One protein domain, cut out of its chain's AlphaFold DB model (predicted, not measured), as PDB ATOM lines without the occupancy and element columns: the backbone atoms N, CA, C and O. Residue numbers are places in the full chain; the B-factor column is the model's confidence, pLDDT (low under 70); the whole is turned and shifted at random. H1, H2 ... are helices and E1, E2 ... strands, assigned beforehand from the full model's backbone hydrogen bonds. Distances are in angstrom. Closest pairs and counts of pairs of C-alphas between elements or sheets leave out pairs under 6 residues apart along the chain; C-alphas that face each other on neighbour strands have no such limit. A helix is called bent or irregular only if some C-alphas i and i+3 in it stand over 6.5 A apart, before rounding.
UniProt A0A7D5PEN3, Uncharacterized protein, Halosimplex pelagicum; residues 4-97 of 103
ATOM      1  N   ARG A   4     -11.870 -21.559 132.827       91.50
ATOM      2  CA  ARG A   4     -12.966 -21.322 131.876       91.50
ATOM      3  C   ARG A   4     -14.060 -22.368 132.095       91.50
ATOM      4  O   ARG A   4     -13.757 -23.559 132.094       91.50
ATOM      5  N   VAL A   5     -15.294 -21.909 132.281       88.12
ATOM      6  CA  VAL A   5     -16.490 -22.763 132.327       88.12
ATOM      7  C   VAL A   5     -17.018 -22.907 130.901       88.12
ATOM      8  O   VAL A   5     -17.014 -23.998 130.344       88.12
ATOM      9  N   GLU A   6     -17.310 -21.773 130.267       88.19
ATOM     10  CA  GLU A   6     -17.738 -21.643 128.871       88.19
ATOM     11  C   GLU A   6     -17.196 -20.321 128.281       88.19
ATOM     12  O   GLU A   6     -16.589 -19.523 129.010       88.19
ATOM     13  N   PRO A   7     -17.289 -20.070 126.961       88.69
ATOM     14  CA  PRO A   7     -16.950 -18.759 126.408       88.69
ATOM     15  C   PRO A   7     -17.696 -17.648 127.159       88.69
ATOM     16  O   PRO A   7     -18.882 -17.771 127.426       88.69
ATOM     17  N   GLY A   8     -16.984 -16.593 127.562       88.44
ATOM     18  CA  GLY A   8     -17.575 -15.502 128.347       88.44
ATOM     19  C   GLY A   8     -17.787 -15.792 129.840       88.44
ATOM     20  O   GLY A   8     -18.169 -14.874 130.558       88.44
ATOM     21  N   HIS A   9     -17.474 -16.990 130.348       90.38
ATOM     22  CA  HIS A   9     -17.729 -17.383 131.743       90.38
ATOM     23  C   HIS A   9     -16.538 -18.109 132.379       90.38
ATOM     24  O   HIS A   9     -16.024 -19.109 131.870       90.38
ATOM     25  N   TYR A  10     -16.080 -17.605 133.522       92.94
ATOM     26  CA  TYR A  10     -14.890 -18.103 134.203       92.94
ATOM     27  C   TYR A  10     -15.134 -18.237 135.700       92.94
ATOM     28  O   TYR A  10     -15.602 -17.310 136.356       92.94
ATOM     29  N   LYS A  11     -14.718 -19.366 136.265       93.44
ATOM     30  CA  LYS A  11     -14.670 -19.578 137.708       93.44
ATOM     31  C   LYS A  11     -13.306 -19.159 138.244       93.44
ATOM     32  O   LYS A  11     -12.280 -19.564 137.705       93.44
ATOM     33  N   VAL A  12     -13.289 -18.339 139.290       94.25
ATOM     34  CA  VAL A  12     -12.063 -17.751 139.854       94.25
ATOM     35  C   VAL A  12     -11.607 -18.489 141.108       94.25
ATOM     36  O   VAL A  12     -10.408 -18.674 141.288       94.25
ATOM     37  N   GLY A  13     -12.541 -18.934 141.949       93.31
ATOM     38  CA  GLY A  13     -12.219 -19.666 143.168       93.31
ATOM     39  C   GLY A  13     -13.461 -20.150 143.904       93.31
ATOM     40  O   GLY A  13     -14.591 -19.901 143.475       93.31
ATOM     41  N   ARG A  14     -13.249 -20.844 145.019       93.12
ATOM     42  CA  ARG A  14     -14.303 -21.344 145.907       93.12
ATOM     43  C   ARG A  14     -13.928 -21.053 147.353       93.12
ATOM     44  O   ARG A  14     -12.752 -21.101 147.690       93.12
ATOM     45  N   ILE A  15     -14.922 -20.729 148.176       91.62
ATOM     46  CA  ILE A  15     -14.790 -20.643 149.633       91.62
ATOM     47  C   ILE A  15     -15.715 -21.691 150.248       91.62
ATOM     48  O   ILE A  15     -16.943 -21.565 150.172       91.62
ATOM     49  N   GLU A  16     -15.156 -22.717 150.871       87.62
ATOM     50  CA  GLU A  16     -15.932 -23.759 151.530       87.62
ATOM     51  C   GLU A  16     -16.639 -23.286 152.803       87.62
ATOM     52  O   GLU A  16     -16.107 -22.550 153.643       87.62
ATOM     53  N   GLN A  17     -17.864 -23.779 152.983       82.06
ATOM     54  CA  GLN A  17     -18.590 -23.615 154.231       82.06
ATOM     55  C   GLN A  17     -18.104 -24.652 155.246       82.06
ATOM     56  O   GLN A  17     -18.471 -25.821 155.191       82.06
ATOM     57  N   LYS A  18     -17.287 -24.207 156.202       81.00
ATOM     58  CA  LYS A  18     -16.803 -25.035 157.317       81.00
ATOM     59  C   LYS A  18     -17.731 -24.890 158.531       81.00
ATOM     60  O   LYS A  18     -18.381 -23.858 158.688       81.00
ATOM     61  N   ARG A  19     -17.758 -25.888 159.428       74.94
ATOM     62  CA  ARG A  19     -18.594 -25.886 160.655       74.94
ATOM     63  C   ARG A  19     -18.379 -24.641 161.532       74.94
ATOM     64  O   ARG A  19     -19.341 -24.106 162.063       74.94
ATOM     65  N   ASN A  20     -17.138 -24.155 161.607       76.56
ATOM     66  CA  ASN A  20     -16.750 -22.892 162.257       76.56
ATOM     67  C   ASN A  20     -16.256 -21.857 161.224       76.56
ATOM     68  O   ASN A  20     -15.347 -21.072 161.487       76.56
ATOM     69  N   GLY A  21     -16.775 -21.943 160.000       68.69
ATOM     70  CA  GLY A  21     -16.289 -21.215 158.837       68.69
ATOM     71  C   GLY A  21     -16.916 -19.833 158.650       68.69
ATOM     72  O   GLY A  21     -17.612 -19.312 159.526       68.69
ATOM     73  N   PRO A  22     -16.679 -19.214 157.482       73.19
ATOM     74  CA  PRO A  22     -17.297 -17.946 157.134       73.19
ATOM     75  C   PRO A  22     -18.827 -18.053 157.166       73.19
ATOM     76  O   PRO A  22     -19.401 -19.116 156.927       73.19
ATOM     77  N   ARG A  23     -19.502 -16.924 157.429       77.56
ATOM     78  CA  ARG A  23     -20.970 -16.851 157.333       77.56
ATOM     79  C   ARG A  23     -21.436 -17.407 155.978       77.56
ATOM     80  O   ARG A  23     -20.763 -17.106 154.992       77.56
ATOM     81  N   PRO A  24     -22.599 -18.078 155.893       74.94
ATOM     82  CA  PRO A  24     -23.081 -18.706 154.658       74.94
ATOM     83  C   PRO A  24     -23.016 -17.794 153.423       74.94
ATOM     84  O   PRO A  24     -22.526 -18.205 152.376       74.94
ATOM     85  N   ARG A  25     -23.356 -16.506 153.586       75.38
ATOM     86  CA  ARG A  25     -23.266 -15.460 152.542       75.38
ATOM     87  C   ARG A  25     -21.857 -15.144 152.007       75.38
ATOM     88  O   ARG A  25     -21.704 -14.317 151.117       75.38
ATOM     89  N   LYS A  26     -20.806 -15.694 152.616       81.38
ATOM     90  CA  LYS A  26     -19.400 -15.503 152.220       81.38
ATOM     91  C   LYS A  26     -18.782 -16.768 151.626       81.38
ATOM     92  O   LYS A  26     -17.632 -16.707 151.209       81.38
ATOM     93  N   CYS A  27     -19.522 -17.871 151.600       88.12
ATOM     94  CA  CYS A  27     -19.079 -19.150 151.058       88.12
ATOM     95  C   CYS A  27     -19.677 -19.377 149.666       88.12
ATOM     96  O   CYS A  27     -20.657 -18.725 149.299       88.12
ATOM     97  N   GLY A  28     -19.120 -20.319 148.917       90.75
ATOM     98  CA  GLY A  28     -19.586 -20.696 147.588       90.75
ATOM     99  C   GLY A  28     -18.543 -20.480 146.501       90.75
ATOM    100  O   GLY A  28     -17.368 -20.230 146.772       90.75
ATOM    101  N   ASP A  29     -19.002 -20.600 145.267       93.06
ATOM    102  CA  ASP A  29     -18.217 -20.453 144.056       93.06
ATOM    103  C   ASP A  29     -18.213 -19.002 143.587       93.06
ATOM    104  O   ASP A  29     -19.257 -18.368 143.467       93.06
ATOM    105  N   PHE A  30     -17.031 -18.484 143.287       93.31
ATOM    106  CA  PHE A  30     -16.837 -17.128 142.795       93.31
ATOM    107  C   PHE A  30     -16.371 -17.173 141.349       93.31
ATOM    108  O   PHE A  30     -15.511 -17.979 140.978       93.31
ATOM    109  N   GLY A  31     -16.907 -16.282 140.528       93.94
ATOM    110  CA  GLY A  31     -16.557 -16.228 139.119       93.94
ATOM    111  C   GLY A  31     -16.917 -14.911 138.462       93.94
ATOM    112  O   GLY A  31     -17.387 -13.975 139.111       93.94
ATOM    113  N   VAL A  32     -16.652 -14.851 137.164       93.06
ATOM    114  CA  VAL A  32     -16.970 -13.720 136.301       93.06
ATOM    115  C   VAL A  32     -17.690 -14.208 135.053       93.06
ATOM    116  O   VAL A  32     -17.307 -15.228 134.477       93.06
ATOM    117  N   ILE A  33     -18.712 -13.480 134.622       90.56
ATOM    118  CA  ILE A  33     -19.470 -13.765 133.399       90.56
ATOM    119  C   ILE A  33     -19.664 -12.478 132.596       90.56
ATOM    120  O   ILE A  33     -19.845 -11.407 133.176       90.56
ATOM    121  N   LYS A  34     -19.578 -12.553 131.270       88.88
ATOM    122  CA  LYS A  34     -19.848 -11.419 130.382       88.88
ATOM    123  C   LYS A  34     -21.360 -11.236 130.234       88.88
ATOM    124  O   LYS A  34     -22.066 -12.218 130.029       88.88
ATOM    125  N   GLY A  35     -21.840  -9.997 130.340       81.44
ATOM    126  CA  GLY A  35     -23.269  -9.669 130.331       81.44
ATOM    127  C   GLY A  35     -24.014 -10.234 129.122       81.44
ATOM    128  O   GLY A  35     -25.043 -10.870 129.299       81.44
ATOM    129  N   GLU A  36     -23.449 -10.096 127.920       79.00
ATOM    130  CA  GLU A  36     -24.058 -10.595 126.673       79.00
ATOM    131  C   GLU A  36     -24.281 -12.123 126.669       79.00
ATOM    132  O   GLU A  36     -25.297 -12.602 126.176       79.00
ATOM    133  N   ASN A  37     -23.391 -12.892 127.306       75.25
ATOM    134  CA  ASN A  37     -23.478 -14.355 127.369       75.25
ATOM    135  C   ASN A  37     -24.584 -14.856 128.314       75.25
ATOM    136  O   ASN A  37     -24.966 -16.024 128.252       75.25
ATOM    137  N   ILE A  38     -25.093 -13.997 129.202       71.50
ATOM    138  CA  ILE A  38     -26.163 -14.350 130.143       71.50
ATOM    139  C   ILE A  38     -27.487 -14.571 129.404       71.50
ATOM    140  O   ILE A  38     -28.210 -15.515 129.721       71.50
ATOM    141  N   GLU A  39     -27.785 -13.726 128.413       62.72
ATOM    142  CA  GLU A  39     -29.004 -13.828 127.602       62.72
ATOM    143  C   GLU A  39     -28.915 -14.996 126.606       62.72
ATOM    144  O   GLU A  39     -29.865 -15.769 126.486       62.72
ATOM    145  N   GLU A  40     -27.764 -15.172 125.944       60.72
ATOM    146  CA  GLU A  40     -27.577 -16.199 124.905       60.72
ATOM    147  C   GLU A  40     -27.727 -17.635 125.430       60.72
ATOM    148  O   GLU A  40     -28.279 -18.489 124.737       60.72
ATOM    149  N   ASN A  41     -27.292 -17.898 126.664       60.50
ATOM    150  CA  ASN A  41     -27.297 -19.248 127.232       60.50
ATOM    151  C   ASN A  41     -28.574 -19.588 128.023       60.50
ATOM    152  O   ASN A  41     -28.648 -20.647 128.647       60.50
ATOM    153  N   GLY A  42     -29.597 -18.723 128.000       54.59
ATOM    154  CA  GLY A  42     -30.905 -19.015 128.604       54.59
ATOM    155  C   GLY A  42     -30.872 -19.188 130.125       54.59
ATOM    156  O   GLY A  42     -31.769 -19.797 130.714       54.59
ATOM    157  N   HIS A  43     -29.840 -18.661 130.782       65.19
ATOM    158  CA  HIS A  43     -29.665 -18.817 132.214       65.19
ATOM    159  C   HIS A  43     -30.539 -17.818 132.982       65.19
ATOM    160  O   HIS A  43     -30.092 -16.747 133.400       65.19
ATOM    161  N   LEU A  44     -31.800 -18.193 133.200       60.12
ATOM    162  CA  LEU A  44     -32.797 -17.391 133.922       60.12
ATOM    163  C   LEU A  44     -32.299 -16.897 135.291       60.12
ATOM    164  O   LEU A  44     -32.670 -15.807 135.726       60.12
ATOM    165  N   GLU A  45     -31.433 -17.670 135.953       65.38
ATOM    166  CA  GLU A  45     -30.834 -17.278 137.228       65.38
ATOM    167  C   GLU A  45     -29.969 -16.015 137.120       65.38
ATOM    168  O   GLU A  45     -30.018 -15.178 138.013       65.38
ATOM    169  N   TRP A  46     -29.228 -15.825 136.025       67.44
ATOM    170  CA  TRP A  46     -28.334 -14.680 135.831       67.44
ATOM    171  C   TRP A  46     -29.087 -13.435 135.357       67.44
ATOM    172  O   TRP A  46     -28.680 -12.311 135.677       67.44
ATOM    173  N   SER A  47     -30.206 -13.627 134.651       61.91
ATOM    174  CA  SER A  47     -31.047 -12.550 134.117       61.91
ATOM    175  C   SER A  47     -31.635 -11.648 135.208       61.91
ATOM    176  O   SER A  47     -31.708 -10.434 135.037       61.91
ATOM    177  N   HIS A  48     -31.990 -12.207 136.366       63.25
ATOM    178  CA  HIS A  48     -32.497 -11.423 137.501       63.25
ATOM    179  C   HIS A  48     -31.416 -10.620 138.232       63.25
ATOM    180  O   HIS A  48     -31.716  -9.704 138.991       63.25
ATOM    181  N   ILE A  49     -30.151 -10.985 138.053       64.00
ATOM    182  CA  ILE A  49     -29.062 -10.513 138.911       64.00
ATOM    183  C   ILE A  49     -28.205  -9.482 138.178       64.00
ATOM    184  O   ILE A  49     -27.639  -8.584 138.794       64.00
ATOM    185  N   CYS A  50     -28.149  -9.575 136.850       60.69
ATOM    186  CA  CYS A  50     -27.477  -8.609 135.988       60.69
ATOM    187  C   CYS A  50     -28.457  -7.613 135.344       60.69
ATOM    188  O   CYS A  50     -28.130  -7.016 134.319       60.69
ATOM    189  N   GLU A  51     -29.652  -7.440 135.916       58.75
ATOM    190  CA  GLU A  51     -30.729  -6.609 135.370       58.75
ATOM    191  C   GLU A  51     -30.220  -5.183 135.051       58.75
ATOM    192  O   GLU A  51     -29.701  -4.473 135.912       58.75
ATOM    193  N   GLY A  52     -30.264  -4.796 133.768       59.69
ATOM    194  CA  GLY A  52     -29.710  -3.532 133.246       59.69
ATOM    195  C   GLY A  52     -28.259  -3.580 132.727       59.69
ATOM    196  O   GLY A  52     -27.835  -2.660 132.032       59.69
ATOM    197  N   ILE A  53     -27.507  -4.652 132.997       60.62
ATOM    198  CA  ILE A  53     -26.112  -4.873 132.547       60.62
ATOM    199  C   ILE A  53     -26.028  -5.978 131.481       60.62
ATOM    200  O   ILE A  53     -25.087  -5.993 130.691       60.62
ATOM    201  N   ILE A  54     -27.037  -6.850 131.399       59.97
ATOM    202  CA  ILE A  54     -27.127  -7.988 130.458       59.97
ATOM    203  C   ILE A  54     -26.925  -7.575 128.993       59.97
ATOM    204  O   ILE A  54     -26.322  -8.306 128.220       59.97
ATOM    205  N   LYS A  55     -27.321  -6.354 128.621       59.88
ATOM    206  CA  LYS A  55     -27.164  -5.825 127.253       59.88
ATOM    207  C   LYS A  55     -25.870  -5.045 127.023       59.88
ATOM    208  O   LYS A  55     -25.730  -4.353 126.019       59.88
ATOM    209  N   THR A  56     -24.940  -5.091 127.971       64.38
ATOM    210  CA  THR A  56     -23.676  -4.351 127.907       64.38
ATOM    211  C   THR A  56     -22.505  -5.320 127.797       64.38
ATOM    212  O   THR A  56     -22.531  -6.403 128.378       64.38
ATOM    213  N   SER A  57     -21.425  -4.919 127.121       72.25
ATOM    214  CA  SER A  57     -20.183  -5.710 127.024       72.25
ATOM    215  C   SER A  57     -19.391  -5.793 128.343       72.25
ATOM    216  O   SER A  57     -18.189  -6.067 128.332       72.25
ATOM    217  N   ARG A  58     -20.049  -5.543 129.481       86.75
ATOM    218  CA  ARG A  58     -19.466  -5.558 130.821       86.75
ATOM    219  C   ARG A  58     -19.313  -6.973 131.360       86.75
ATOM    220  O   ARG A  58     -20.012  -7.904 130.968       86.75
ATOM    221  N   TRP A  59     -18.395  -7.105 132.304       90.38
ATOM    222  CA  TRP A  59     -18.087  -8.330 133.027       90.38
ATOM    223  C   TRP A  59     -18.628  -8.251 134.449       90.38
ATOM    224  O   TRP A  59     -18.287  -7.349 135.213       90.38
ATOM    225  N   CYS A  60     -19.457  -9.214 134.816       90.38
ATOM    226  CA  CYS A  60     -20.109  -9.319 136.109       90.38
ATOM    227  C   CYS A  60     -19.341 -10.294 137.002       90.38
ATOM    228  O   CYS A  60     -19.233 -11.473 136.674       90.38
ATOM    229  N   ALA A  61     -18.832  -9.820 138.137       92.62
ATOM    230  CA  ALA A  61     -18.299 -10.668 139.194       92.62
ATOM    231  C   ALA A  61     -19.434 -11.151 140.099       92.62
ATOM    232  O   ALA A  61     -20.260 -10.351 140.551       92.62
ATOM    233  N   TYR A  62     -19.444 -12.443 140.403       91.12
ATOM    234  CA  TYR A  62     -20.549 -13.085 141.099       91.12
ATOM    235  C   TYR A  62     -20.101 -14.046 142.202       91.12
ATOM    236  O   TYR A  62     -18.935 -14.452 142.277       91.12
ATOM    237  N   ARG A  63     -21.080 -14.459 143.011       91.31
ATOM    238  CA  ARG A  63     -21.009 -15.611 143.916       91.31
ATOM    239  C   ARG A  63     -22.195 -16.546 143.671       91.31
ATOM    240  O   ARG A  63     -23.315 -16.069 143.567       91.31
ATOM    241  N   ILE A  64     -21.961 -17.852 143.656       90.12
ATOM    242  CA  ILE A  64     -22.991 -18.894 143.736       90.12
ATOM    243  C   ILE A  64     -22.770 -19.636 145.046       90.12
ATOM    244  O   ILE A  64     -21.736 -20.274 145.237       90.12
ATOM    245  N   GLY A  65     -23.701 -19.546 145.982       89.56
ATOM    246  CA  GLY A  65     -23.514 -20.162 147.289       89.56
ATOM    247  C   GLY A  65     -24.789 -20.214 148.111       89.56
ATOM    248  O   GLY A  65     -25.866 -19.914 147.601       89.56
ATOM    249  N   PRO A  66     -24.686 -20.587 149.392       86.56
ATOM    250  CA  PRO A  66     -25.850 -20.683 150.255       86.56
ATOM    251  C   PRO A  66     -26.585 -19.344 150.377       86.56
ATOM    252  O   PRO A  66     -25.942 -18.284 150.445       86.56
ATOM    253  N   GLY A  67     -27.917 -19.407 150.453       78.69
ATOM    254  CA  GLY A  67     -28.770 -18.268 150.803       78.69
ATOM    255  C   GLY A  67     -28.539 -17.759 152.234       78.69
ATOM    256  O   GLY A  67     -27.708 -18.284 152.980       78.69
ATOM    257  N   ASP A  68     -29.293 -16.736 152.648       72.88
ATOM    258  CA  ASP A  68     -29.058 -16.012 153.911       72.88
ATOM    259  C   ASP A  68     -29.101 -16.904 155.163       72.88
ATOM    260  O   ASP A  68     -28.313 -16.709 156.090       72.88
ATOM    261  N   ASN A  69     -29.941 -17.941 155.146       75.31
ATOM    262  CA  ASN A  69     -30.088 -18.902 156.242       75.31
ATOM    263  C   ASN A  69     -29.232 -20.172 156.061       75.31
ATOM    264  O   ASN A  69     -29.374 -21.129 156.817       75.31
ATOM    265  N   GLY A  70     -28.357 -20.212 155.050       70.88
ATOM    266  CA  GLY A  70     -27.570 -21.400 154.702       70.88
ATOM    267  C   GLY A  70     -28.353 -22.487 153.960       70.88
ATOM    268  O   GLY A  70     -27.790 -23.527 153.637       70.88
ATOM    269  N   THR A  71     -29.632 -22.249 153.675       71.88
ATOM    270  CA  THR A  71     -30.521 -23.150 152.937       71.88
ATOM    271  C   THR A  71     -30.679 -22.696 151.491       71.88
ATOM    272  O   THR A  71     -30.924 -21.513 151.246       71.88
ATOM    273  N   GLY A  72     -30.606 -23.641 150.552       79.62
ATOM    274  CA  GLY A  72     -30.734 -23.373 149.119       79.62
ATOM    275  C   GLY A  72     -29.499 -22.703 148.513       79.62
ATOM    276  O   GLY A  72     -28.674 -22.120 149.217       79.62
ATOM    277  N   THR A  73     -29.384 -22.794 147.191       84.31
ATOM    278  CA  THR A  73     -28.335 -22.124 146.418       84.31
ATOM    279  C   THR A  73     -28.894 -20.836 145.837       84.31
ATOM    280  O   THR A  73     -30.005 -20.812 145.314       84.31
ATOM    281  N   ARG A  74     -28.115 -19.765 145.939       84.44
ATOM    282  CA  ARG A  74     -28.420 -18.454 145.386       84.44
ATOM    283  C   ARG A  74     -27.214 -17.943 144.616       84.44
ATOM    284  O   ARG A  74     -26.071 -18.104 145.051       84.44
ATOM    285  N   THR A  75     -27.511 -17.268 143.520       86.19
ATOM    286  CA  THR A  75     -26.542 -16.516 142.738       86.19
ATOM    287  C   THR A  75     -26.644 -15.035 143.122       86.19
ATOM    288  O   THR A  75     -27.738 -14.497 143.301       86.19
ATOM    289  N   ASP A  76     -25.503 -14.380 143.316       85.56
ATOM    290  CA  ASP A  76     -25.387 -12.988 143.749       85.56
ATOM    291  C   ASP A  76     -24.452 -12.219 142.815       85.56
ATOM    292  O   ASP A  76     -23.300 -12.619 142.621       85.56
ATOM    293  N   LEU A  77     -24.905 -11.072 142.305       88.44
ATOM    294  CA  LEU A  77     -24.041 -10.114 141.621       88.44
ATOM    295  C   LEU A  77     -23.302  -9.325 142.688       88.44
ATOM    296  O   LEU A  77     -23.904  -8.703 143.564       88.44
ATOM    297  N   LEU A  78     -21.980  -9.341 142.599       89.62
ATOM    298  CA  LEU A  78     -21.129  -8.606 143.519       89.62
ATOM    299  C   LEU A  78     -20.797  -7.226 142.958       89.62
ATOM    300  O   LEU A  78     -20.865  -6.236 143.689       89.62
ATOM    301  N   LYS A  79     -20.400  -7.167 141.679       91.12
ATOM    302  CA  LYS A  79     -20.016  -5.934 140.977       91.12
ATOM    303  C   LYS A  79     -19.891  -6.169 139.464       91.12
ATOM    304  O   LYS A  79     -19.619  -7.289 139.044       91.12
ATOM    305  N   ALA A  80     -20.024  -5.110 138.666       90.56
ATOM    306  CA  ALA A  80     -19.736  -5.120 137.232       90.56
ATOM    307  C   ALA A  80     -18.503  -4.272 136.880       90.56
ATOM    308  O   ALA A  80     -18.189  -3.298 137.572       90.56
ATOM    309  N   PHE A  81     -17.828  -4.655 135.799       92.12
ATOM    310  CA  PHE A  81     -16.561  -4.101 135.324       92.12
ATOM    311  C   PHE A  81     -16.568  -3.981 133.802       92.12
ATOM    312  O   PHE A  81     -17.322  -4.677 133.126       92.12
ATOM    313  N   ASP A  82     -15.696  -3.141 133.253       91.12
ATOM    314  CA  ASP A  82     -15.586  -2.987 131.801       91.12
ATOM    315  C   ASP A  82     -14.695  -4.075 131.169       91.12
ATOM    316  O   ASP A  82     -14.846  -4.391 129.991       91.12
ATOM    317  N   SER A  83     -13.821  -4.726 131.952       93.38
ATOM    318  CA  SER A  83     -12.939  -5.796 131.474       93.38
ATOM    319  C   SER A  83     -12.979  -7.058 132.344       93.38
ATOM    320  O   SER A  83     -13.273  -7.026 133.542       93.38
ATOM    321  N   LYS A  84     -12.632  -8.199 131.729       93.50
ATOM    322  CA  LYS A  84     -12.490  -9.485 132.427       93.50
ATOM    323  C   LYS A  84     -11.384  -9.432 133.479       93.50
ATOM    324  O   LYS A  84     -11.562  -9.983 134.561       93.50
ATOM    325  N   SER A  85     -10.239  -8.834 133.140       95.00
ATOM    326  CA  SER A  85      -9.080  -8.747 134.035       95.00
ATOM    327  C   SER A  85      -9.443  -7.998 135.307       95.00
ATOM    328  O   SER A  85      -9.250  -8.551 136.381       95.00
ATOM    329  N   ASP A  86     -10.107  -6.845 135.202       95.31
ATOM    330  CA  ASP A  86     -10.482  -6.056 136.383       95.31
ATOM    331  C   ASP A  86     -11.440  -6.822 137.302       95.31
ATOM    332  O   ASP A  86     -11.313  -6.780 138.527       95.31
ATOM    333  N   ALA A  87     -12.390  -7.560 136.718       93.69
ATOM    334  CA  ALA A  87     -13.329  -8.380 137.477       93.69
ATOM    335  C   ALA A  87     -12.623  -9.525 138.226       93.69
ATOM    336  O   ALA A  87     -12.927  -9.795 139.393       93.69
ATOM    337  N   VAL A  88     -11.666 -10.188 137.568       95.25
ATOM    338  CA  VAL A  88     -10.852 -11.254 138.169       95.25
ATOM    339  C   VAL A  88      -9.941 -10.694 139.259       95.25
ATOM    340  O   VAL A  88      -9.929 -11.234 140.366       95.25
ATOM    341  N   ASP A  89      -9.223  -9.612 138.974       95.38
ATOM    342  CA  ASP A  89      -8.272  -8.988 139.895       95.38
ATOM    343  C   ASP A  89      -8.986  -8.471 141.143       95.38
ATOM    344  O   ASP A  89      -8.511  -8.655 142.267       95.38
ATOM    345  N   TRP A  90     -10.190  -7.915 140.981       95.69
ATOM    346  CA  TRP A  90     -11.026  -7.514 142.107       95.69
ATOM    347  C   TRP A  90     -11.418  -8.700 142.998       95.69
ATOM    348  O   TRP A  90     -11.332  -8.602 144.228       95.69
ATOM    349  N   LEU A  91     -11.820  -9.832 142.406       94.19
ATOM    350  CA  LEU A  91     -12.135 -11.047 143.164       94.19
ATOM    351  C   LEU A  91     -10.901 -11.592 143.891       94.19
ATOM    352  O   LEU A  91     -10.994 -11.935 145.071       94.19
ATOM    353  N   GLN A  92      -9.747 -11.633 143.224       93.38
ATOM    354  CA  GLN A  92      -8.496 -12.105 143.819       93.38
ATOM    355  C   GLN A  92      -8.017 -11.193 144.952       93.38
ATOM    356  O   GLN A  92      -7.691 -11.683 146.031       93.38
ATOM    357  N   SER A  93      -8.050  -9.874 144.771       93.56
ATOM    358  CA  SER A  93      -7.667  -8.921 145.818       93.56
ATOM    359  C   SER A  93      -8.581  -9.015 147.048       93.56
ATOM    360  O   SER A  93      -8.116  -8.945 148.186       93.56
ATOM    361  N   ARG A  94      -9.889  -9.210 146.841       93.25
ATOM    362  CA  ARG A  94     -10.883  -9.169 147.927       93.25
ATOM    363  C   ARG A  94     -11.097 -10.507 148.638       93.25
ATOM    364  O   ARG A  94     -11.428 -10.518 149.830       93.25
ATOM    365  N   TYR A  95     -10.958 -11.615 147.915       91.06
ATOM    366  CA  TYR A  95     -11.282 -12.962 148.396       91.06
ATOM    367  C   TYR A  95     -10.163 -13.983 148.182       91.06
ATOM    368  O   TYR A  95     -10.256 -15.064 148.752       91.06
ATOM    369  N   GLY A  96      -9.114 -13.665 147.420       89.12
ATOM    370  CA  GLY A  96      -8.088 -14.623 146.996       89.12
ATOM    371  C   GLY A  96      -7.421 -15.373 148.143       89.12
ATOM    372  O   GLY A  96      -7.236 -16.579 148.055       89.12
ATOM    373  N   ASN A  97      -7.163 -14.699 149.266       89.12
ATOM    374  CA  ASN A  97      -6.593 -15.325 150.465       89.12
ATOM    375  C   ASN A  97      -7.554 -16.261 151.224       89.12
ATOM    376  O   ASN A  97      -7.157 -16.875 152.210       89.12
TER     377      ASN A  97
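AT A GLANCE: This is residues 4 to 97 of the 103 residues of an uncharacterized protein of Halosimplex pelagicum (UniProt A0A7D5PEN3). Picture one strongly twisted antiparallel sheet of five strands with a long helix, H3, lying along one of its faces, over E3 and E4. Two short helices, H1 and H2, sit away from H3 and only graze the sheet, and the loop of residues 16 to 27 and the stretch between H2 and E4 lie toward opposite ends of the longest axis. The printed part has 94 residues, with the named elements in the order E1, E2, E3, H1, H2, E4, E5, H3; the sheet's order is E1 - E2 - E3 - E4 - E5, and the class is mixed, helices and strands. The whole is compact, with a radius of gyration of the C-alphas of 13.0 A and spans of 40 by 27 by 21 A.

IN THESE COORDINATES: Find C-alpha 4 at (-12.966, -21.322, 131.876), where the strand E1, residues 4 to 6, begins. Next come E2, residues 9 to 15, 18.4 A long, and E3, residues 28 to 34, 19.5 A. Helix H1 takes residues 35 to 40 and helix H2 residues 44 to 47. Look for C-alpha 59 at (-18.087, -8.330, 133.027); from there E4 runs 22.6 A to residue 66. E5, residues 73 to 81, runs 24.2 A. H3, residues 84 to 97, runs 19.9 A and ends at C-alpha 97, (-6.593, -15.325, 150.465); it is irregular, with C-alphas 94 and 97 7.9 A apart.

HOW THE PARTS SIT: Start at the edge strand E1: E1, E2 and E3 form a meander, each strand the antiparallel neighbour of the one before. Between E1 and E2, a hairpin, look at N 5 and O 9, 2.9 A apart; between E2 and E3, also a hairpin, at N 12 and O 30, 2.8 A. E3 and E4 are antiparallel at 156 degrees, with N 62 and O 31 at 2.9 A. E4 and the other edge strand, E5, form a hairpin, with N 76 and O 63 at 2.8 A. H3 is on the sheet at a height of 7.8 A, in two layers, a helix on one face of a sheet; it runs along the strands, at 12 degrees to E4 on the local plane. The closest C-alphas of E4 and H3 are those of Ala 61 and Ala 87, 5.7 A apart. H1 grazes the sheet with residues 35 to 38, and H2 with 45 to 46. H1 and H2 touch only at the corner, and only just, with 3 pairs of C-alphas within 8 A, the closest being Ile 38 and Trp 46 at 6.1 A; both are apart from H3. Of the O i to N i+4 pairs, 9 of 10 in H3 and 0 of 2 in H1 are within hydrogen-bond range, with 1 of 3 O i to N i+3 pairs in H1; H2 is too short for an O i to N i+4 pair.

THE WHOLE: The C-alphas farthest apart are those of Asn 20 and Lys 55, at 40.3 A. The printed part has no cut. The links from E2 to E3 and from H2 to E4 are long, with 12 and 11 residues. The mean pLDDT of the printed part is 82.0; look for values under 70 at residue 21 and residues 39 to 56.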